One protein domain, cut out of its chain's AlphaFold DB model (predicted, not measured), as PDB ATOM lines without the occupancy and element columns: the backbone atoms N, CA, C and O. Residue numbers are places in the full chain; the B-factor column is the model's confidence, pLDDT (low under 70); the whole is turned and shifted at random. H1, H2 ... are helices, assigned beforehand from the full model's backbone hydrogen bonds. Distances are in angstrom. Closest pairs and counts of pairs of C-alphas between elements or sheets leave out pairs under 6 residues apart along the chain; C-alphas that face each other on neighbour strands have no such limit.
ATOM      1  N   VAL A   2      68.901 119.632  79.250       52.06
ATOM      2  CA  VAL A   2      68.802 118.804  80.479       52.06
ATOM      3  C   VAL A   2      68.099 119.538  81.640       52.06
ATOM      4  O   VAL A   2      67.621 118.897  82.561       52.06
ATOM      5  N   LEU A   3      67.950 120.867  81.560       55.78
ATOM      6  CA  LEU A   3      67.232 121.693  82.546       55.78
ATOM      7  C   LEU A   3      65.710 121.781  82.316       55.78
ATOM      8  O   LEU A   3      65.020 122.475  83.060       55.78
ATOM      9  N   ASN A   4      65.172 121.110  81.292       68.19
ATOM     10  CA  ASN A   4      63.755 121.231  80.936       68.19
ATOM     11  C   ASN A   4      62.815 120.608  81.976       68.19
ATOM     12  O   ASN A   4      61.673 121.024  82.115       68.19
ATOM     13  N   ASN A   5      63.311 119.651  82.762       77.12
ATOM     14  CA  ASN A   5      62.533 118.996  83.809       77.12
ATOM     15  C   ASN A   5      61.979 120.000  84.834       77.12
ATOM     16  O   ASN A   5      60.861 119.817  85.302       77.12
ATOM     17  N   TYR A   6      62.709 121.073  85.152       78.56
ATOM     18  CA  TYR A   6      62.222 122.086  86.089       78.56
ATOM     19  C   TYR A   6      61.071 122.927  85.525       78.56
ATOM     20  O   TYR A   6      60.210 123.357  86.284       78.56
ATOM     21  N   ALA A   7      61.044 123.142  84.207       78.12
ATOM     22  CA  ALA A   7      60.029 123.951  83.540       78.12
ATOM     23  C   ALA A   7      58.810 123.130  83.082       78.12
ATOM     24  O   ALA A   7      57.694 123.637  83.083       78.12
ATOM     25  N   GLU A   8      59.010 121.867  82.694       85.38
ATOM     26  CA  GLU A   8      57.967 121.026  82.088       85.38
ATOM     27  C   GLU A   8      57.254 120.093  83.071       85.38
ATOM     28  O   GLU A   8      56.192 119.575  82.737       85.38
ATOM     29  N   THR A   9      57.803 119.857  84.270       89.50
ATOM     30  CA  THR A   9      57.165 118.944  85.240       89.50
ATOM     31  C   THR A   9      55.901 119.551  85.844       89.50
ATOM     32  O   THR A   9      54.882 118.877  85.950       89.50
ATOM     33  N   HIS A  10      55.963 120.817  86.258       90.25
ATOM     34  CA  HIS A  10      54.834 121.542  86.833       90.25
ATOM     35  C   HIS A  10      55.082 123.053  86.688       90.25
ATOM     36  O   HIS A  10      56.208 123.486  86.944       90.25
ATOM     37  N   PRO A  11      54.078 123.883  86.334       87.12
ATOM     38  CA  PRO A  11      54.273 125.328  86.156       87.12
ATOM     39  C   PRO A  11      54.763 126.039  87.428       87.12
ATOM     40  O   PRO A  11      55.439 127.058  87.341       87.12
ATOM     41  N   ASN A  12      54.459 125.476  88.600       88.00
ATOM     42  CA  ASN A  12      54.876 125.969  89.913       88.00
ATOM     43  C   ASN A  12      55.706 124.925  90.670       88.00
ATOM     44  O   ASN A  12      55.404 124.614  91.821       88.00
ATOM     45  N   LEU A  13      56.674 124.298  89.996       89.88
ATOM     46  CA  LEU A  13      57.419 123.177  90.563       89.88
ATOM     47  C   LEU A  13      58.050 123.520  91.927       89.88
ATOM     48  O   LEU A  13      58.851 124.449  92.039       89.88
ATOM     49  N   ALA A  14      57.733 122.736  92.957       88.88
ATOM     50  CA  ALA A  14      58.349 122.814  94.274       88.88
ATOM     51  C   ALA A  14      59.786 122.265  94.215       88.88
ATOM     52  O   ALA A  14      60.022 121.067  94.356       88.88
ATOM     53  N   VAL A  15      60.754 123.150  93.965       86.75
ATOM     54  CA  VAL A  15      62.170 122.774  93.793       86.75
ATOM     55  C   VAL A  15      62.884 122.533  95.121       86.75
ATOM     56  O   VAL A  15      63.736 121.654  95.219       86.75
ATOM     57  N   ALA A  16      62.564 123.329  96.139       87.81
ATOM     58  CA  ALA A  16      63.223 123.278  97.433       87.81
ATOM     59  C   ALA A  16      62.220 123.509  98.563       87.81
ATOM     60  O   ALA A  16      61.196 124.172  98.395       87.81
ATOM     61  N   SER A  17      62.524 122.952  99.730       90.19
ATOM     62  CA  SER A  17      61.771 123.146 100.967       90.19
ATOM     63  C   SER A  17      62.717 123.008 102.154       90.19
ATOM     64  O   SER A  17      63.758 122.354 102.059       90.19
ATOM     65  N   TYR A  18      62.353 123.620 103.277       92.75
ATOM     66  CA  TYR A  18      63.047 123.418 104.544       92.75
ATOM     67  C   TYR A  18      62.422 122.246 105.293       92.75
ATOM     68  O   TYR A  18      61.209 122.061 105.266       92.75
ATOM     69  N   GLN A  81      53.260 124.590  97.582       90.69
ATOM     70  CA  GLN A  81      52.658 124.272  96.285       90.69
ATOM     71  C   GLN A  81      52.229 122.798  96.292       90.69
ATOM     72  O   GLN A  81      52.933 121.926  95.780       90.69
ATOM     73  N   ARG A  82      51.129 122.501  96.999       91.88
ATOM     74  CA  ARG A  82      50.672 121.126  97.271       91.88
ATOM     75  C   ARG A  82      50.444 120.323  95.989       91.88
ATOM     76  O   ARG A  82      50.909 119.195  95.909       91.88
ATOM     77  N   ASP A  83      49.831 120.933  94.980       92.75
ATOM     78  CA  ASP A  83      49.634 120.359  93.642       92.75
ATOM     79  C   ASP A  83      50.953 119.896  93.001       92.75
ATOM     80  O   ASP A  83      51.068 118.781  92.491       92.75
ATOM     81  N   SER A  84      51.996 120.718  93.109       92.94
ATOM     82  CA  SER A  84      53.322 120.359  92.628       92.94
ATOM     83  C   SER A  84      53.928 119.190  93.402       92.94
ATOM     84  O   SER A  84      54.645 118.383  92.809       92.94
ATOM     85  N   ILE A  85      53.722 119.131  94.717       92.81
ATOM     86  CA  ILE A  85      54.260 118.059  95.561       92.81
ATOM     87  C   ILE A  85      53.516 116.750  95.266       92.81
ATOM     88  O   ILE A  85      54.154 115.706  95.153       92.81
ATOM     89  N   GLU A  86      52.198 116.801  95.055       93.00
ATOM     90  CA  GLU A  86      51.391 115.655  94.615       93.00
ATOM     91  C   GLU A  86      51.889 115.093  93.285       93.00
ATOM     92  O   GLU A  86      52.065 113.879  93.156       93.00
ATOM     93  N   GLU A  87      52.191 115.959  92.315       94.06
ATOM     94  CA  GLU A  87      52.724 115.521  91.026       94.06
ATOM     95  C   GLU A  87      54.098 114.854  91.180       94.06
ATOM     96  O   GLU A  87      54.347 113.793  90.601       94.06
ATOM     97  N   LEU A  88      54.975 115.401  92.025       92.88
ATOM     98  CA  LEU A  88      56.259 114.771  92.343       92.88
ATOM     99  C   LEU A  88      56.079 113.401  93.014       92.88
ATOM    100  O   LEU A  88      56.732 112.433  92.616       92.88
ATOM    101  N   VAL A  89      55.161 113.270  93.975       92.94
ATOM    102  CA  VAL A  89      54.822 111.982  94.604       92.94
ATOM    103  C   VAL A  89      54.323 110.985  93.553       92.94
ATOM    104  O   VAL A  89      54.819 109.859  93.476       92.94
ATOM    105  N   ARG A  90      53.417 111.400  92.664       93.00
ATOM    106  CA  ARG A  90      52.906 110.550  91.580       93.00
ATOM    107  C   ARG A  90      54.021 110.084  90.641       93.00
ATOM    108  O   ARG A  90      54.056 108.915  90.248       93.00
ATOM    109  N   LEU A  91      54.945 110.974  90.279       93.81
ATOM    110  CA  LEU A  91      56.076 110.659  89.404       93.81
ATOM    111  C   LEU A  91      57.064 109.703  90.080       93.81
ATOM    112  O   LEU A  91      57.477 108.722  89.458       93.81
ATOM    113  N   THR A  92      57.402 109.922  91.354       93.00
ATOM    114  CA  THR A  92      58.291 109.011  92.099       93.00
ATOM    115  C   THR A  92      57.710 107.601  92.200       93.00
ATOM    116  O   THR A  92      58.449 106.633  92.019       93.00
ATOM    117  N   GLN A  93      56.392 107.464  92.369       91.38
ATOM    118  CA  GLN A  93      55.703 106.171  92.328       91.38
ATOM    119  C   GLN A  93      55.717 105.552  90.924       91.38
ATOM    120  O   GLN A  93      56.105 104.393  90.764       91.38
ATOM    121  N   LYS A  94      55.350 106.324  89.887       92.94
ATOM    122  CA  LYS A  94      55.329 105.872  88.482       92.94
ATOM    123  C   LYS A  94      56.673 105.287  88.050       92.94
ATOM    124  O   LYS A  94      56.711 104.259  87.377       92.94
ATOM    125  N   TYR A  95      57.763 105.948  88.429       94.50
ATOM    126  CA  TYR A  95      59.121 105.564  88.050       94.50
ATOM    127  C   TYR A  95      59.837 104.708  89.101       94.50
ATOM    128  O   TYR A  95      60.999 104.371  88.899       94.50
ATOM    129  N   LYS A  96      59.150 104.313  90.184       93.75
ATOM    130  CA  LYS A  96      59.691 103.466  91.263       93.75
ATOM    131  C   LYS A  96      60.973 104.034  91.887       93.75
ATOM    132  O   LYS A  96      61.921 103.301  92.153       93.75
ATOM    133  N   LEU A  97      60.997 105.350  92.100       94.00
ATOM    134  CA  LEU A  97      62.132 106.064  92.697       94.00
ATOM    135  C   LEU A  97      62.162 105.952  94.227       94.00
ATOM    136  O   LEU A  97      63.201 106.189  94.834       94.00
ATOM    137  N   ILE A  98      61.027 105.605  94.838       90.06
ATOM    138  CA  ILE A  98      60.877 105.395  96.279       90.06
ATOM    139  C   ILE A  98      60.248 104.025  96.539       90.06
ATOM    140  O   ILE A  98      59.374 103.579  95.796       90.06
ATOM    141  N   GLU A  99      60.703 103.349  97.594       87.25
ATOM    142  CA  GLU A  99      60.259 101.989  97.928       87.25
ATOM    143  C   GLU A  99      58.864 101.956  98.556       87.25
ATOM    144  O   GLU A  99      58.106 101.007  98.360       87.25
ATOM    145  N   LYS A 100      58.528 102.995  99.326       88.12
ATOM    146  CA  LYS A 100      57.261 103.108 100.046       88.12
ATOM    147  C   LYS A 100      56.470 104.300  99.517       88.12
ATOM    148  O   LYS A 100      57.064 105.361  99.322       88.12
ATOM    149  N   PRO A 101      55.151 104.154  99.313       85.06
ATOM    150  CA  PRO A 101      54.286 105.295  99.064       85.06
ATOM    151  C   PRO A 101      54.391 106.306 100.209       85.06
ATOM    152  O   PRO A 101      54.476 105.914 101.372       85.06
ATOM    153  N   VAL A 102      54.360 107.587  99.863       88.62
ATOM    154  CA  VAL A 102      54.288 108.711 100.802       88.62
ATOM    155  C   VAL A 102      53.065 109.551 100.453       88.62
ATOM    156  O   VAL A 102      52.762 109.723  99.270       88.62
ATOM    157  N   GLY A 103      52.342 110.027 101.463       88.06
ATOM    158  CA  GLY A 103      51.277 111.014 101.316       88.06
ATOM    159  C   GLY A 103      51.786 112.430 101.579       88.06
ATOM    160  O   GLY A 103      52.843 112.627 102.170       88.06
ATOM    161  N   LEU A 104      51.026 113.444 101.163       87.75
ATOM    162  CA  LEU A 104      51.397 114.841 101.420       87.75
ATOM    163  C   LEU A 104      51.452 115.178 102.907       87.75
ATOM    164  O   LEU A 104      52.352 115.895 103.335       87.75
ATOM    165  N   ASP A 105      50.516 114.645 103.685       87.50
ATOM    166  CA  ASP A 105      50.441 114.911 105.121       87.50
ATOM    167  C   ASP A 105      51.571 114.215 105.905       87.50
ATOM    168  O   ASP A 105      51.854 114.603 107.036       87.50
ATOM    169  N   ASP A 106      52.269 113.253 105.287       85.81
ATOM    170  CA  ASP A 106      53.506 112.677 105.834       85.81
ATOM    171  C   ASP A 106      54.714 113.609 105.621       85.81
ATOM    172  O   ASP A 106      55.722 113.500 106.319       85.81
ATOM    173  N   LEU A 107      54.639 114.505 104.631       86.88
ATOM    174  CA  LEU A 107      55.746 115.362 104.192       86.88
ATOM    175  C   LEU A 107      55.614 116.803 104.690       86.88
ATOM    176  O   LEU A 107      56.618 117.469 104.937       86.88
ATOM    177  N   ILE A 108      54.383 117.303 104.795       88.88
ATOM    178  CA  ILE A 108      54.098 118.707 105.071       88.88
ATOM    179  C   ILE A 108      53.646 118.862 106.518       88.88
ATOM    180  O   ILE A 108      52.539 118.483 106.897       88.88
ATOM    181  N   GLN A 109      54.484 119.524 107.310       83.06
ATOM    182  CA  GLN A 109      54.091 120.047 108.608       83.06
ATOM    183  C   GLN A 109      53.748 121.532 108.466       83.06
ATOM    184  O   GLN A 109      54.621 122.349 108.186       83.06
ATOM    185  N   GLU A 110      52.490 121.894 108.701       77.31
ATOM    186  CA  GLU A 110      52.080 123.291 108.873       77.31
ATOM    187  C   GLU A 110      51.995 123.585 110.377       77.31
ATOM    188  O   GLU A 110      51.108 123.046 111.053       77.31
ATOM    189  N   PRO A 111      52.918 124.385 110.946       66.44
ATOM    190  CA  PRO A 111      52.830 124.778 112.344       66.44
ATOM    191  C   PRO A 111      51.523 125.543 112.564       66.44
ATOM    192  O   PRO A 111      51.349 126.657 112.082       66.44
ATOM    193  N   LYS A 112      50.576 124.930 113.275       54.38
ATOM    194  CA  LYS A 112      49.349 125.607 113.699       54.38
ATOM    195  C   LYS A 112      49.708 126.566 114.834       54.38
ATOM    196  O   LYS A 112      50.242 126.109 115.847       54.38
ATOM    197  N   GLY A 113      49.408 127.856 114.690       50.12
ATOM    198  CA  GLY A 113      49.605 128.841 115.760       50.12
ATOM    199  C   GLY A 113      49.796 130.256 115.263       50.12
ATOM    200  O   GLY A 113      50.965 130.604 114.985       50.12
TER     201      GLY A 113
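This is residues 2 to 18 and 81 to 113 of the 113 residues of the protein "ABC transporter substrate-binding protein" of Micromonospora aurantiaca (UniProt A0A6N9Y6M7). Look for one longer helix, H2, with the chain folding back from its last residue through residues 95 to 103 to the short H3, while a thin strip, residues 2 to 18 with the small H1, passes the other end of H2. This strip and the tail after H3 reach out to opposite ends of the longest axis, and the parts make few contacts. The printed part has 50 residues with three named helices, in the order H1, H2, H3, and no named strand; its class is all helix, though only 22 residues are in named elements. It is loose, with a radius of gyration of the C-alphas of 12.2 A, and elongated, spanning 41 by 25 by 16 A.

Start at H1, residues 4 to 8, which touches no helix and is apart from H2, residues 82 to 94. H1 is also apart from H3, residues 104 to 107. H2 and H3 only just touch, with 3 pairs of C-alphas within 8 A, and H2 does so with residues 82 to 86 alone. Their closest C-alphas, those of Glu 86 and Leu 104, are 6.9 A apart. In H1 and H2 every O i to N i+4 pair is within hydrogen-bond range; H3 is too short for such a pair, but its one O i to N i+3 pair is within range.

Find C-alpha 4 at (63.755, 121.231, 80.936); H1 runs 5.9 A from there to C-alpha 8. H2 begins at C-alpha 82, (50.672, 121.126, 97.271), and runs 18.2 A to C-alpha 94. H3 covers 5.2 A and ends at C-alpha 107, (55.746, 115.362, 104.192).

The C-alphas farthest apart, those of Val 2 and Gly 113, are 41.4 A apart. Residues 19 to 80 are not printed, and C-alphas 18 and 81 are 13.3 A apart across this cut, which lies in the link from H1 to H2. The link from H2 to H3, 9 residues, is short. The mean pLDDT of the printed part is 85.2; look for values under 70 at residues 2 to 4 and 111 to 113.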